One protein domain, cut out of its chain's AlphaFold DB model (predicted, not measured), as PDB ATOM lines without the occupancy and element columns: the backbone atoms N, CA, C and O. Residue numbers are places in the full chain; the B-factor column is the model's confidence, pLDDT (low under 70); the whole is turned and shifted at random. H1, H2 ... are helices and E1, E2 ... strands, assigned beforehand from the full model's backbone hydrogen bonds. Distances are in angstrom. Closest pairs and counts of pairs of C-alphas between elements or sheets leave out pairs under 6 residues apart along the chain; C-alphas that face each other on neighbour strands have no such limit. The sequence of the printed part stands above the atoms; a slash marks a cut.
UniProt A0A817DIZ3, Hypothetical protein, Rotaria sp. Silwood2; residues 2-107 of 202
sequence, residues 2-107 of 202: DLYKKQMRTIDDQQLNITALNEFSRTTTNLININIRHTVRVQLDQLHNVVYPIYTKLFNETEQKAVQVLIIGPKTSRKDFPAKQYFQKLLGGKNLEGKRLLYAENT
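Overview. This is residues 2 to 107 of the 202 residues of the protein "Hypothetical protein" of Rotaria sp. Silwood2 (UniProt A0A817DIZ3). One long helix, H2, makes most of the length; at one end of it sits a small head where H4 packs between H2 and a two-stranded sheet of E1 and E2, while residues 2 to 39, with H1 at the tip, stick out as a free arm. The 106 printed residues hold four named helices and two named strands, in the order H1, H2, H3, E1, H4, E2; the class is mostly helix and the sheet is parallel. The whole is extended, with a radius of gyration of the C-alphas of 21.9 A and spans of 69 by 28 by 25 A.

Arrangement. Start at H1, residues 2 to 12, which is apart from H2, residues 18 to 58. Near residue 48 you meet a kink of 28 degrees in H2. H3, residues 61 to 66, is close to H2 but not clearly touching, the closest C-alphas being Tyr 55 and Gln 64, 7.3 A apart. E1, residues 69 to 73, and E2, residues 101 to 105, are parallel neighbours; look for N 71 and O 102 at 2.8 A, within hydrogen-bond range. With H4, residues 82 to 90, they form a strand-helix-strand unit, two parallel strands with a helix between them in the chain, and its crossover is right-handed. The closest C-alphas of H4 and E1 are Lys 84 and Ile 71, 7.3 A apart. H4 touches H2 at residues 40 to 47 alone, closest at the C-alphas of Leu 44 and Tyr 86, 7.0 A, at a steep tilt of 44 degrees, the same way. In H3 and H4 every O i to N i+4 pair is within hydrogen-bond range, against 5 of 7 in H1 and 34 of 37 in H2.

Along the chain. Find C-alpha 2 at (-15.090, -13.755, 38.832), where H1 begins its 15.9 A. From C-alpha 18 at (-5.457, -37.356, 47.383), H2 runs 57.1 A. E1 spans 12.6 A, H4 12.4 A and E2 13.4 A, ending at C-alpha 105, (-14.118, -46.614, 10.490).

Size, cuts and confidence. The C-alphas farthest apart are those of Asp 13 and Thr 62, 69.1 A. The printed part has no cut and no long link. Confidence is low, under 70, at residues 2 to 16, 74 to 80, 94, 98 and 106 to 107.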
ATOM      1  N   ASP A   2     -15.595 -13.616  37.453       49.06
ATOM      2  CA  ASP A   2     -15.090 -13.755  38.832       49.06
ATOM      3  C   ASP A   2     -15.334 -15.115  39.496       49.06
ATOM      4  O   ASP A   2     -14.497 -15.547  40.283       49.06
ATOM      5  N   LEU A   3     -16.384 -15.857  39.111       39.56
ATOM      6  CA  LEU A   3     -16.563 -17.252  39.552       39.56
ATOM      7  C   LEU A   3     -15.351 -18.127  39.177       39.56
ATOM      8  O   LEU A   3     -14.870 -18.919  39.983       39.56
ATOM      9  N   TYR A   4     -14.834 -17.921  37.965       46.50
ATOM     10  CA  TYR A   4     -13.724 -18.680  37.393       46.50
ATOM     11  C   TYR A   4     -12.390 -18.326  38.070       46.50
ATOM     12  O   TYR A   4     -11.603 -19.200  38.425       46.50
ATOM     13  N   LYS A   5     -12.172 -17.030  38.344       46.91
ATOM     14  CA  LYS A   5     -11.021 -16.549  39.127       46.91
ATOM     15  C   LYS A   5     -11.066 -17.033  40.583       46.91
ATOM     16  O   LYS A   5     -10.021 -17.355  41.140       46.91
ATOM     17  N   LYS A   6     -12.257 -17.119  41.191       49.31
ATOM     18  CA  LYS A   6     -12.445 -17.655  42.549       49.31
ATOM     19  C   LYS A   6     -12.108 -19.150  42.612       49.31
ATOM     20  O   LYS A   6     -11.397 -19.565  43.522       49.31
ATOM     21  N   GLN A   7     -12.539 -19.929  41.617       49.97
ATOM     22  CA  GLN A   7     -12.175 -21.345  41.499       49.97
ATOM     23  C   GLN A   7     -10.664 -21.541  41.312       49.97
ATOM     24  O   GLN A   7     -10.083 -22.327  42.053       49.97
ATOM     25  N   MET A   8      -9.998 -20.785  40.427       49.97
ATOM     26  CA  MET A   8      -8.538 -20.908  40.266       49.97
ATOM     27  C   MET A   8      -7.754 -20.522  41.529       49.97
ATOM     28  O   MET A   8      -6.836 -21.244  41.897       49.97
ATOM     29  N   ARG A   9      -8.154 -19.468  42.259       45.09
ATOM     30  CA  ARG A   9      -7.522 -19.120  43.550       45.09
ATOM     31  C   ARG A   9      -7.639 -20.213  44.615       45.09
ATOM     32  O   ARG A   9      -6.816 -20.262  45.511       45.09
ATOM     33  N   THR A  10      -8.636 -21.094  44.520       49.12
ATOM     34  CA  THR A  10      -8.787 -22.203  45.480       49.12
ATOM     35  C   THR A  10      -7.826 -23.362  45.171       49.12
ATOM     36  O   THR A  10      -7.606 -24.209  46.028       49.12
ATOM     37  N   ILE A  11      -7.240 -23.406  43.967       54.22
ATOM     38  CA  ILE A  11      -6.315 -24.466  43.535       54.22
ATOM     39  C   ILE A  11      -4.871 -24.171  43.971       54.22
ATOM     40  O   ILE A  11      -4.162 -25.105  44.328       54.22
ATOM     41  N   ASP A  12      -4.446 -22.902  43.981       50.03
ATOM     42  CA  ASP A  12      -3.080 -22.528  44.392       50.03
ATOM     43  C   ASP A  12      -2.853 -22.654  45.917       50.03
ATOM     44  O   ASP A  12      -1.754 -23.011  46.338       50.03
ATOM     45  N   ASP A  13      -3.884 -22.427  46.745       55.66
ATOM     46  CA  ASP A  13      -3.778 -22.444  48.220       55.66
ATOM     47  C   ASP A  13      -4.124 -23.799  48.879       55.66
ATOM     48  O   ASP A  13      -3.957 -23.960  50.090       55.66
ATOM     49  N   GLN A  14      -4.621 -24.793  48.130       56.66
ATOM     50  CA  GLN A  14      -5.023 -26.086  48.699       56.66
ATOM     51  C   GLN A  14      -4.083 -27.219  48.293       56.66
ATOM     52  O   GLN A  14      -4.081 -27.680  47.151       56.66
ATOM     53  N   GLN A  15      -3.349 -27.754  49.279       60.72
ATOM     54  CA  GLN A  15      -2.702 -29.060  49.145       60.72
ATOM     55  C   GLN A  15      -3.752 -30.094  48.725       60.72
ATOM     56  O   GLN A  15      -4.706 -30.369  49.456       60.72
ATOM     57  N   LEU A  16      -3.578 -30.654  47.528       63.03
ATOM     58  CA  LEU A  16      -4.544 -31.554  46.915       63.03
ATOM     59  C   LEU A  16      -4.624 -32.862  47.716       63.03
ATOM     60  O   LEU A  16      -3.808 -33.765  47.542       63.03
ATOM     61  N   ASN A  17      -5.608 -32.961  48.613       77.94
ATOM     62  CA  ASN A  17      -5.799 -34.136  49.454       77.94
ATOM     63  C   ASN A  17      -6.246 -35.327  48.589       77.94
ATOM     64  O   ASN A  17      -7.423 -35.478  48.253       77.94
ATOM     65  N   ILE A  18      -5.278 -36.176  48.238       78.62
ATOM     66  CA  ILE A  18      -5.457 -37.356  47.383       78.62
ATOM     67  C   ILE A  18      -6.521 -38.303  47.959       78.62
ATOM     68  O   ILE A  18      -7.285 -38.893  47.197       78.62
ATOM     69  N   THR A  19      -6.630 -38.424  49.285       78.31
ATOM     70  CA  THR A  19      -7.646 -39.260  49.943       78.31
ATOM     71  C   THR A  19      -9.053 -38.715  49.696       78.31
ATOM     72  O   THR A  19      -9.908 -39.457  49.212       78.31
ATOM     73  N   ALA A  20      -9.271 -37.416  49.922       78.50
ATOM     74  CA  ALA A  20     -10.561 -36.766  49.674       78.50
ATOM     75  C   ALA A  20     -10.944 -36.784  48.181       78.50
ATOM     76  O   ALA A  20     -12.096 -37.051  47.835       78.50
ATOM     77  N   LEU A  21      -9.976 -36.577  47.278       81.56
ATOM     78  CA  LEU A  21     -10.196 -36.691  45.833       81.56
ATOM     79  C   LEU A  21     -10.569 -38.123  45.420       81.56
ATOM     80  O   LEU A  21     -11.462 -38.308  44.592       81.56
ATOM     81  N   ASN A  22      -9.914 -39.138  45.990       85.06
ATOM     82  CA  ASN A  22     -10.219 -40.544  45.719       85.06
ATOM     83  C   ASN A  22     -11.612 -40.935  46.225       85.06
ATOM     84  O   ASN A  22     -12.338 -41.638  45.522       85.06
ATOM     85  N   GLU A  23     -12.005 -40.473  47.412       83.12
ATOM     86  CA  GLU A  23     -13.340 -40.705  47.970       83.12
ATOM     87  C   GLU A  23     -14.427 -40.040  47.116       83.12
ATOM     88  O   GLU A  23     -15.344 -40.719  46.645       83.12
ATOM     89  N   PHE A  24     -14.268 -38.751  46.795       85.00
ATOM     90  CA  PHE A  24     -15.159 -38.030  45.884       85.00
ATOM     91  C   PHE A  24     -15.264 -38.716  44.513       85.00
ATOM     92  O   PHE A  24     -16.366 -38.891  43.983       85.00
ATOM     93  N   SER A  25     -14.135 -39.157  43.949       88.06
ATOM     94  CA  SER A  25     -14.097 -39.846  42.655       88.06
ATOM     95  C   SER A  25     -14.831 -41.187  42.700       88.06
ATOM     96  O   SER A  25     -15.589 -41.495  41.779       88.06
ATOM     97  N   ARG A  26     -14.673 -41.975  43.773       86.44
ATOM     98  CA  ARG A  26     -15.387 -43.251  43.970       86.44
ATOM     99  C   ARG A  26     -16.898 -43.040  44.098       86.44
ATOM    100  O   ARG A  26     -17.660 -43.698  43.394       86.44
ATOM    101  N   THR A  27     -17.330 -42.081  44.913       84.06
ATOM    102  CA  THR A  27     -18.754 -41.745  45.080       84.06
ATOM    103  C   THR A  27     -19.369 -41.244  43.769       84.06
ATOM    104  O   THR A  27     -20.427 -41.721  43.352       84.06
ATOM    105  N   THR A  28     -18.669 -40.366  43.047       87.69
ATOM    106  CA  THR A  28     -19.117 -39.841  41.746       87.69
ATOM    107  C   THR A  28     -19.146 -40.926  40.663       87.69
ATOM    108  O   THR A  28     -20.048 -40.934  39.824       87.69
ATOM    109  N   THR A  29     -18.226 -41.898  40.705       91.38
ATOM    110  CA  THR A  29     -18.191 -43.041  39.773       91.38
ATOM    111  C   THR A  29     -19.491 -43.848  39.810       91.38
ATOM    112  O   THR A  29     -19.968 -44.275  38.760       91.38
ATOM    113  N   ASN A  30     -20.123 -44.008  40.976       82.94
ATOM    114  CA  ASN A  30     -21.410 -44.705  41.080       82.94
ATOM    115  C   ASN A  30     -22.536 -43.967  40.335       82.94
ATOM    116  O   ASN A  30     -23.277 -44.594  39.577       82.94
ATOM    117  N   LEU A  31     -22.621 -42.639  40.477       84.88
ATOM    118  CA  LEU A  31     -23.604 -41.810  39.766       84.88
ATOM    119  C   LEU A  31     -23.361 -41.820  38.247       84.88
ATOM    120  O   LEU A  31     -24.296 -41.998  37.464       84.88
ATOM    121  N   ILE A  32     -22.096 -41.713  37.826       88.44
ATOM    122  CA  ILE A  32     -21.695 -41.837  36.418       88.44
ATOM    123  C   ILE A  32     -22.102 -43.211  35.862       88.44
ATOM    124  O   ILE A  32     -22.697 -43.285  34.788       88.44
ATOM    125  N   ASN A  33     -21.856 -44.295  36.600       87.94
ATOM    126  CA  ASN A  33     -22.202 -45.653  36.177       87.94
ATOM    127  C   ASN A  33     -23.716 -45.868  36.027       87.94
ATOM    128  O   ASN A  33     -24.131 -46.570  35.103       87.94
ATOM    129  N   ILE A  34     -24.549 -45.262  36.880       87.56
ATOM    130  CA  ILE A  34     -26.015 -45.292  36.729       87.56
ATOM    131  C   ILE A  34     -26.425 -44.617  35.411       87.56
ATOM    132  O   ILE A  34     -27.146 -45.217  34.610       87.56
ATOM    133  N   ASN A  35     -25.891 -43.424  35.133       87.88
ATOM    134  CA  ASN A  35     -26.169 -42.690  33.895       87.88
ATOM    135  C   ASN A  35     -25.678 -43.439  32.643       87.88
ATOM    136  O   ASN A  35     -26.390 -43.490  31.638       87.88
ATOM    137  N   ILE A  36     -24.503 -44.079  32.702       87.94
ATOM    138  CA  ILE A  36     -23.982 -44.922  31.615       87.94
ATOM    139  C   ILE A  36     -24.913 -46.113  31.365       87.94
ATOM    140  O   ILE A  36     -25.293 -46.342  30.217       87.94
ATOM    141  N   ARG A  37     -25.334 -46.844  32.410       86.94
ATOM    142  CA  ARG A  37     -26.265 -47.983  32.273       86.94
ATOM    143  C   ARG A  37     -27.581 -47.563  31.622       86.94
ATOM    144  O   ARG A  37     -28.040 -48.242  30.706       86.94
ATOM    145  N   HIS A  38     -28.161 -46.445  32.060       84.62
ATOM    146  CA  HIS A  38     -29.396 -45.917  31.479       84.62
ATOM    147  C   HIS A  38     -29.209 -45.529  30.004       84.62
ATOM    148  O   HIS A  38     -30.000 -45.931  29.155       84.62
ATOM    149  N   THR A  39     -28.124 -44.820  29.681       84.19
ATOM    150  CA  THR A  39     -27.808 -44.393  28.306       84.19
ATOM    151  C   THR A  39     -27.604 -45.585  27.369       84.19
ATOM    152  O   THR A  39     -28.192 -45.624  26.291       84.19
ATOM    153  N   VAL A  40     -26.822 -46.587  27.791       86.00
ATOM    154  CA  VAL A  40     -26.587 -47.813  27.010       86.00
ATOM    155  C   VAL A  40     -27.889 -48.581  26.803       86.00
ATOM    156  O   VAL A  40     -28.146 -49.023  25.686       86.00
ATOM    157  N   ARG A  41     -28.737 -48.700  27.834       88.12
ATOM    158  CA  ARG A  41     -30.057 -49.328  27.699       88.12
ATOM    159  C   ARG A  41     -30.912 -48.609  26.656       88.12
ATOM    160  O   ARG A  41     -31.338 -49.250  25.708       88.12
ATOM    161  N   VAL A  42     -31.104 -47.295  26.783       86.31
ATOM    162  CA  VAL A  42     -31.911 -46.508  25.832       86.31
ATOM    163  C   VAL A  42     -31.379 -46.648  24.403       86.31
ATOM    164  O   VAL A  42     -32.165 -46.857  23.483       86.31
ATOM    165  N   GLN A  43     -30.058 -46.604  24.208       84.06
ATOM    166  CA  GLN A  43     -29.441 -46.761  22.890       84.06
ATOM    167  C   GLN A  43     -29.663 -48.164  22.292       84.06
ATOM    168  O   GLN A  43     -29.924 -48.289  21.095       84.06
ATOM    169  N   LEU A  44     -29.557 -49.220  23.106       86.50
ATOM    170  CA  LEU A  44     -29.783 -50.600  22.670       86.50
ATOM    171  C   LEU A  44     -31.267 -50.888  22.413       86.50
ATOM    172  O   LEU A  44     -31.578 -51.527  21.412       86.50
ATOM    173  N   ASP A  45     -32.167 -50.380  23.256       87.88
ATOM    174  CA  ASP A  45     -33.619 -50.510  23.097       87.88
ATOM    175  C   ASP A  45     -34.080 -49.782  21.813       87.88
ATOM    176  O   ASP A  45     -34.828 -50.341  21.012       87.88
ATOM    177  N   GLN A  46     -33.558 -48.577  21.538       83.94
ATOM    178  CA  GLN A  46     -33.787 -47.854  20.276       83.94
ATOM    179  C   GLN A  46     -33.284 -48.633  19.053       83.94
ATOM    180  O   GLN A  46     -34.018 -48.783  18.075       83.94
ATOM    181  N   LEU A  47     -32.052 -49.153  19.103       83.25
ATOM    182  CA  LEU A  47     -31.480 -49.953  18.017       83.25
ATOM    183  C   LEU A  47     -32.292 -51.235  17.777       83.25
ATOM    184  O   LEU A  47     -32.558 -51.584  16.627       83.25
ATOM    185  N   HIS A  48     -32.733 -51.902  18.845       88.31
ATOM    186  CA  HIS A  48     -33.558 -53.104  18.770       88.31
ATOM    187  C   HIS A  48     -34.918 -52.832  18.125       88.31
ATOM    188  O   HIS A  48     -35.285 -53.521  17.174       88.31
ATOM    189  N   ASN A  49     -35.621 -51.790  18.574       85.62
ATOM    190  CA  ASN A  49     -36.946 -51.426  18.068       85.62
ATOM    191  C   ASN A  49     -36.947 -51.068  16.572       85.62
ATOM    192  O   ASN A  49     -37.960 -51.261  15.903       85.62
ATOM    193  N   VAL A  50     -35.824 -50.582  16.031       82.75
ATOM    194  CA  VAL A  50     -35.660 -50.334  14.588       82.75
ATOM    195  C   VAL A  50     -35.239 -51.604  13.845       82.75
ATOM    196  O   VAL A  50     -35.843 -51.962  12.837       82.75
ATOM    197  N   VAL A  51     -34.195 -52.293  14.311       82.88
ATOM    198  CA  VAL A  51     -33.554 -53.377  13.547       82.88
ATOM    199  C   VAL A  51     -34.326 -54.691  13.628       82.88
ATOM    200  O   VAL A  51     -34.437 -55.390  12.624       82.88
ATOM    201  N   TYR A  52     -34.853 -55.063  14.796       86.62
ATOM    202  CA  TYR A  52     -35.451 -56.384  14.998       86.62
ATOM    203  C   TYR A  52     -36.731 -56.625  14.174       86.62
ATOM    204  O   TYR A  52     -36.839 -57.699  13.575       86.62
ATOM    205  N   PRO A  53     -37.659 -55.654  14.022       83.94
ATOM    206  CA  PRO A  53     -38.801 -55.815  13.122       83.94
ATOM    207  C   PRO A  53     -38.395 -55.937  11.650       83.94
ATOM    208  O   PRO A  53     -39.033 -56.670  10.906       83.94
ATOM    209  N   ILE A  54     -37.332 -55.246  11.223       81.19
ATOM    210  CA  ILE A  54     -36.798 -55.351   9.855       81.19
ATOM    211  C   ILE A  54     -36.200 -56.748   9.643       81.19
ATOM    212  O   ILE A  54     -36.550 -57.434   8.687       81.19
ATOM    213  N   TYR A  55     -35.352 -57.192  10.572       77.56
ATOM    214  CA  TYR A  55     -34.672 -58.486  10.521       77.56
ATOM    215  C   TYR A  55     -35.650 -59.670  10.489       77.56
ATOM    216  O   TYR A  55     -35.486 -60.582   9.688       77.56
ATOM    217  N   THR A  56     -36.694 -59.632  11.320       84.31
ATOM    218  CA  THR A  56     -37.695 -60.712  11.403       84.31
ATOM    219  C   THR A  56     -38.711 -60.706  10.262       84.31
ATOM    220  O   THR A  56     -39.218 -61.769   9.917       84.31
ATOM    221  N   LYS A  57     -39.024 -59.545   9.661       80.62
ATOM    222  CA  LYS A  57     -40.010 -59.447   8.568       80.62
ATOM    223  C   LYS A  57     -39.426 -59.639   7.170       80.62
ATOM    224  O   LYS A  57     -40.153 -60.086   6.291       80.62
ATOM    225  N   LEU A  58     -38.168 -59.254   6.938       74.75
ATOM    226  CA  LEU A  58     -37.559 -59.304   5.599       74.75
ATOM    227  C   LEU A  58     -36.793 -60.598   5.307       74.75
ATOM    228  O   LEU A  58     -36.535 -60.878   4.136       74.75
ATOM    229  N   PHE A  59     -36.433 -61.362   6.344       78.81
ATOM    230  CA  PHE A  59     -35.601 -62.555   6.225       78.81
ATOM    231  C   PHE A  59     -36.252 -63.763   6.907       78.81
ATOM    232  O   PHE A  59     -36.596 -63.706   8.091       78.81
ATOM    233  N   ASN A  60     -36.361 -64.879   6.187       80.00
ATOM    234  CA  ASN A  60     -36.700 -66.187   6.756       80.00
ATOM    235  C   ASN A  60     -35.525 -66.778   7.568       80.00
ATOM    236  O   ASN A  60     -34.419 -66.243   7.544       80.00
ATOM    237  N   GLU A  61     -35.724 -67.893   8.277       81.31
ATOM    238  CA  GLU A  61     -34.688 -68.484   9.149       81.31
ATOM    239  C   GLU A  61     -33.360 -68.827   8.447       81.31
ATOM    240  O   GLU A  61     -32.298 -68.782   9.073       81.31
ATOM    241  N   THR A  62     -33.402 -69.189   7.163       78.31
ATOM    242  CA  THR A  62     -32.208 -69.496   6.364       78.31
ATOM    243  C   THR A  62     -31.504 -68.208   5.949       78.31
ATOM    244  O   THR A  62     -30.298 -68.075   6.154       78.31
ATOM    245  N   GLU A  63     -32.257 -67.219   5.459       76.25
ATOM    246  CA  GLU A  63     -31.736 -65.882   5.144       76.25
ATOM    247  C   GLU A  63     -31.122 -65.223   6.397       76.25
ATOM    248  O   GLU A  63     -30.000 -64.731   6.341       76.25
ATOM    249  N   GLN A  64     -31.782 -65.303   7.560       78.31
ATOM    250  CA  GLN A  64     -31.297 -64.786   8.850       78.31
ATOM    251  C   GLN A  64     -29.934 -65.367   9.265       78.31
ATOM    252  O   GLN A  64     -29.120 -64.665   9.868       78.31
ATOM    253  N   LYS A  65     -29.639 -66.627   8.920       78.31
ATOM    254  CA  LYS A  65     -28.321 -67.254   9.148       78.31
ATOM    255  C   LYS A  65     -27.254 -66.749   8.169       78.31
ATOM    256  O   LYS A  65     -26.079 -66.739   8.528       78.31
ATOM    257  N   ALA A  66     -27.656 -66.288   6.985       76.44
ATOM    258  CA  ALA A  66     -26.777 -65.710   5.968       76.44
ATOM    259  C   ALA A  66     -26.571 -64.188   6.111       76.44
ATOM    260  O   ALA A  66     -25.559 -63.685   5.632       76.44
ATOM    261  N   VAL A  67     -27.471 -63.457   6.794       79.19
ATOM    262  CA  VAL A  67     -27.371 -61.993   6.969       79.19
ATOM    263  C   VAL A  67     -25.983 -61.587   7.465       79.19
ATOM    264  O   VAL A  67     -25.494 -62.099   8.483       79.19
ATOM    265  N   GLN A  68     -25.403 -60.621   6.754       80.00
ATOM    266  CA  GLN A  68     -24.190 -59.896   7.104       80.00
ATOM    267  C   GLN A  68     -24.547 -58.447   7.452       80.00
ATOM    268  O   GLN A  68     -25.480 -57.874   6.890       80.00
ATOM    269  N   VAL A  69     -23.812 -57.844   8.385       82.69
ATOM    270  CA  VAL A  69     -24.054 -56.476   8.857       82.69
ATOM    271  C   VAL A  69     -22.772 -55.663   8.781       82.69
ATOM    272  O   VAL A  69     -21.764 -56.033   9.380       82.69
ATOM    273  N   LEU A  70     -22.835 -54.513   8.110       81.25
ATOM    274  CA  LEU A  70     -21.796 -53.489   8.159       81.25
ATOM    275  C   LEU A  70     -22.174 -52.408   9.179       81.25
ATOM    276  O   LEU A  70     -23.159 -51.693   9.010       81.25
ATOM    277  N   ILE A  71     -21.366 -52.264  10.226       80.50
ATOM    278  CA  ILE A  71     -21.444 -51.153  11.174       80.50
ATOM    279  C   ILE A  71     -20.468 -50.068  10.723       80.50
ATOM    280  O   ILE A  71     -19.267 -50.306  10.639       80.50
ATOM    281  N   ILE A  72     -20.968 -48.854  10.512       79.06
ATOM    282  CA  ILE A  72     -20.129 -47.659  10.386       79.06
ATOM    283  C   ILE A  72     -19.991 -47.036  11.778       79.06
ATOM    284  O   ILE A  72     -20.994 -46.823  12.463       79.06
ATOM    285  N   GLY A  73     -18.768 -46.729  12.208       73.31
ATOM    286  CA  GLY A  73     -18.522 -46.139  13.527       73.31
ATOM    287  C   GLY A  73     -17.288 -45.234  13.590       73.31
ATOM    288  O   GLY A  73     -16.609 -45.036  12.584       73.31
ATOM    289  N   PRO A  74     -16.990 -44.632  14.757       67.75
ATOM    290  CA  PRO A  74     -15.850 -43.727  14.924       67.75
ATOM    291  C   PRO A  74     -14.495 -44.400  14.638       67.75
ATOM    292  O   PRO A  74     -14.352 -45.613  14.798       67.75
ATOM    293  N   LYS A  75     -13.489 -43.577  14.288       58.56
ATOM    294  CA  LYS A  75     -12.099 -43.932  13.891       58.56
ATOM    295  C   LYS A  75     -11.212 -44.536  15.005       58.56
ATOM    296  O   LYS A  75     -10.014 -44.288  15.081       58.56
ATOM    297  N   THR A  76     -11.848 -45.167  15.975       54.94
ATOM    298  CA  THR A  76     -11.268 -46.068  16.967       54.94
ATOM    299  C   THR A  76     -12.447 -46.883  17.472       54.94
ATOM    300  O   THR A  76     -13.217 -46.415  18.320       54.94
ATOM    301  N   SER A  77     -12.635 -48.093  16.940       52.09
ATOM    302  CA  SER A  77     -13.592 -49.030  17.537       52.09
ATOM    303  C   SER A  77     -13.121 -49.357  18.952       52.09
ATOM    304  O   SER A  77     -12.235 -50.188  19.155       52.09
ATOM    305  N   ARG A  78     -13.670 -48.664  19.959       60.34
ATOM    306  CA  ARG A  78     -13.435 -49.043  21.354       60.34
ATOM    307  C   ARG A  78     -13.887 -50.490  21.497       60.34
ATOM    308  O   ARG A  78     -14.986 -50.835  21.051       60.34
ATOM    309  N   LYS A  79     -13.036 -51.314  22.114       59.31
ATOM    310  CA  LYS A  79     -13.384 -52.686  22.478       59.31
ATOM    311  C   LYS A  79     -14.774 -52.666  23.129       59.31
ATOM    312  O   LYS A  79     -15.043 -51.820  23.979       59.31
ATOM    313  N   ASP A  80     -15.653 -53.540  22.647       65.81
ATOM    314  CA  ASP A  80     -17.040 -53.666  23.102       65.81
ATOM    315  C   ASP A  80     -17.966 -52.459  22.782       65.81
ATOM    316  O   ASP A  80     -18.866 -52.125  23.555       65.81
ATOM    317  N   PHE A  81     -17.825 -51.829  21.605       77.19
ATOM    318  CA  PHE A  81     -18.790 -50.836  21.087       77.19
ATOM    319  C   PHE A  81     -20.256 -51.355  21.147       77.19
ATOM    320  O   PHE A  81     -20.526 -52.437  20.619       77.19
ATOM    321  N   PRO A  82     -21.234 -50.622  21.733       82.62
ATOM    322  CA  PRO A  82     -22.570 -51.168  22.015       82.62
ATOM    323  C   PRO A  82     -23.327 -51.730  20.802       82.62
ATOM    324  O   PRO A  82     -23.912 -52.805  20.898       82.62
ATOM    325  N   ALA A  83     -23.268 -51.071  19.640       81.81
ATOM    326  CA  ALA A  83     -23.916 -51.587  18.430       81.81
ATOM    327  C   ALA A  83     -23.273 -52.902  17.943       81.81
ATOM    328  O   ALA A  83     -23.975 -53.808  17.503       81.81
ATOM    329  N   LYS A  84     -21.949 -53.053  18.091       82.75
ATOM    330  CA  LYS A  84     -21.237 -54.301  17.779       82.75
ATOM    331  C   LYS A  84     -21.700 -55.436  18.695       82.75
ATOM    332  O   LYS A  84     -22.004 -56.516  18.199       82.75
ATOM    333  N   GLN A  85     -21.847 -55.173  19.996       86.62
ATOM    334  CA  GLN A  85     -22.403 -56.145  20.948       86.62
ATOM    335  C   GLN A  85     -23.858 -56.528  20.617       86.62
ATOM    336  O   GLN A  85     -24.210 -57.707  20.679       86.62
ATOM    337  N   TYR A  86     -24.692 -55.556  20.225       89.19
ATOM    338  CA  TYR A  86     -26.069 -55.806  19.783       89.19
ATOM    339  C   TYR A  86     -26.115 -56.771  18.594       89.19
ATOM    340  O   TYR A  86     -26.790 -57.798  18.662       89.19
ATOM    341  N   PHE A  87     -25.366 -56.482  17.526       86.62
ATOM    342  CA  PHE A  87     -25.376 -57.318  16.327       86.62
ATOM    343  C   PHE A  87     -24.718 -58.685  16.548       86.62
ATOM    344  O   PHE A  87     -25.218 -59.673  16.024       86.62
ATOM    345  N   GLN A  88     -23.686 -58.792  17.392       88.00
ATOM    346  CA  GLN A  88     -23.166 -60.092  17.841       88.00
ATOM    347  C   GLN A  88     -24.255 -60.936  18.524       88.00
ATOM    348  O   GLN A  88     -24.402 -62.120  18.221       88.00
ATOM    349  N   LYS A  89     -25.069 -60.331  19.402       90.44
ATOM    350  CA  LYS A  89     -26.194 -61.029  20.043       90.44
ATOM    351  C   LYS A  89     -27.293 -61.400  19.040       90.44
ATOM    352  O   LYS A  89     -27.771 -62.528  19.083       90.44
ATOM    353  N   LEU A  90     -27.676 -60.485  18.145       87.12
ATOM    354  CA  LEU A  90     -28.735 -60.701  17.149       87.12
ATOM    355  C   LEU A  90     -28.385 -61.813  16.148       87.12
ATOM    356  O   LEU A  90     -29.234 -62.634  15.820       87.12
ATOM    357  N   LEU A  91     -27.137 -61.843  15.676       84.25
ATOM    358  CA  LEU A  91     -26.667 -62.782  14.655       84.25
ATOM    359  C   LEU A  91     -26.224 -64.142  15.235       84.25
ATOM    360  O   LEU A  91     -25.822 -65.022  14.472       84.25
ATOM    361  N   GLY A  92     -26.314 -64.329  16.559       85.38
ATOM    362  CA  GLY A  92     -26.169 -65.628  17.222       85.38
ATOM    363  C   GLY A  92     -24.794 -65.954  17.814       85.38
ATOM    364  O   GLY A  92     -24.546 -67.119  18.110       85.38
ATOM    365  N   GLY A  93     -23.889 -64.987  18.021       81.19
ATOM    366  CA  GLY A  93     -22.617 -65.301  18.676       81.19
ATOM    367  C   GLY A  93     -21.575 -64.188  18.785       81.19
ATOM    368  O   GLY A  93     -21.586 -63.172  18.091       81.19
ATOM    369  N   LYS A  94     -20.600 -64.436  19.663       67.62
ATOM    370  CA  LYS A  94     -19.303 -63.744  19.660       67.62
ATOM    371  C   LYS A  94     -18.422 -64.391  18.572       67.62
ATOM    372  O   LYS A  94     -18.642 -65.547  18.233       67.62
ATOM    373  N   ASN A  95     -17.441 -63.660  18.035       72.06
ATOM    374  CA  ASN A  95     -16.560 -64.088  16.923       72.06
ATOM    375  C   ASN A  95     -17.210 -64.105  15.517       72.06
ATOM    376  O   ASN A  95     -16.826 -64.892  14.654       72.06
ATOM    377  N   LEU A  96     -18.169 -63.206  15.264       73.94
ATOM    378  CA  LEU A  96     -18.748 -62.967  13.927       73.94
ATOM    379  C   LEU A  96     -18.024 -61.877  13.113       73.94
ATOM    380  O   LEU A  96     -18.381 -61.627  11.960       73.94
ATOM    381  N   GLU A  97     -17.040 -61.211  13.717       74.19
ATOM    382  CA  GLU A  97     -16.249 -60.160  13.075       74.19
ATOM    383  C   GLU A  97     -15.403 -60.730  11.930       74.19
ATOM    384  O   GLU A  97     -14.804 -61.792  12.085       74.19
ATOM    385  N   GLY A  98     -15.413 -60.069  10.769       68.50
ATOM    386  CA  GLY A  98     -14.758 -60.587   9.561       68.50
ATOM    387  C   GLY A  98     -15.428 -61.837   8.972       68.50
ATOM    388  O   GLY A  98     -14.779 -62.608   8.278       68.50
ATOM    389  N   LYS A  99     -16.714 -62.080   9.274       74.38
ATOM    390  CA  LYS A  99     -17.515 -63.177   8.684       74.38
ATOM    391  C   LYS A  99     -18.953 -62.765   8.382       74.38
ATOM    392  O   LYS A  99     -19.449 -62.937   7.276       74.38
ATOM    393  N   ARG A 100     -19.639 -62.244   9.403       76.25
ATOM    394  CA  ARG A 100     -21.033 -61.764   9.333       76.25
ATOM    395  C   ARG A 100     -21.221 -60.381   9.943       76.25
ATOM    396  O   ARG A 100     -22.282 -59.785   9.804       76.25
ATOM    397  N   LEU A 101     -20.195 -59.865  10.611       79.38
ATOM    398  CA  LEU A 101     -20.160 -58.526  11.162       79.38
ATOM    399  C   LEU A 101     -18.899 -57.821  10.667       79.38
ATOM    400  O   LEU A 101     -17.786 -58.300  10.875       79.38
ATOM    401  N   LEU A 102     -19.081 -56.685  10.013       78.50
ATOM    402  CA  LEU A 102     -18.012 -55.829   9.520       78.50
ATOM    403  C   LEU A 102     -18.090 -54.490  10.245       78.50
ATOM    404  O   LEU A 102     -19.180 -54.015  10.573       78.50
ATOM    405  N   TYR A 103     -16.938 -53.879  10.495       76.69
ATOM    406  CA  TYR A 103     -16.854 -52.557  11.099       76.69
ATOM    407  C   TYR A 103     -15.999 -51.648  10.214       76.69
ATOM    408  O   TYR A 103     -14.811 -51.904  10.029       76.69
ATOM    409  N   ALA A 104     -16.606 -50.595   9.671       75.50
ATOM    410  CA  ALA A 104     -15.925 -49.569   8.892       75.50
ATOM    411  C   ALA A 104     -15.713 -48.311   9.741       75.50
ATOM    412  O   ALA A 104     -16.653 -47.737  10.302       75.50
ATOM    413  N   GLU A 105     -14.464 -47.855   9.809       74.94
ATOM    414  CA  GLU A 105     -14.118 -46.614  10.490       74.94
ATOM    415  C   GLU A 105     -14.443 -45.378   9.646       74.94
ATOM    416  O   GLU A 105     -13.954 -45.201   8.531       74.94
ATOM    417  N   ASN A 106     -15.210 -44.470  10.246       63.25
ATOM    418  CA  ASN A 106     -15.368 -43.067   9.869       63.25
ATOM    419  C   ASN A 106     -15.718 -42.799   8.394       63.25
ATOM    420  O   ASN A 106     -15.250 -41.828   7.795       63.25
ATOM    421  N   THR A 107     -16.585 -43.625   7.814       59.09
ATOM    422  CA  THR A 107     -17.210 -43.369   6.513       59.09
ATOM    423  C   THR A 107     -18.581 -42.724   6.711       59.09
ATOM    424  O   THR A 107     -19.602 -43.398   6.669       59.09
TER     425      THR A 107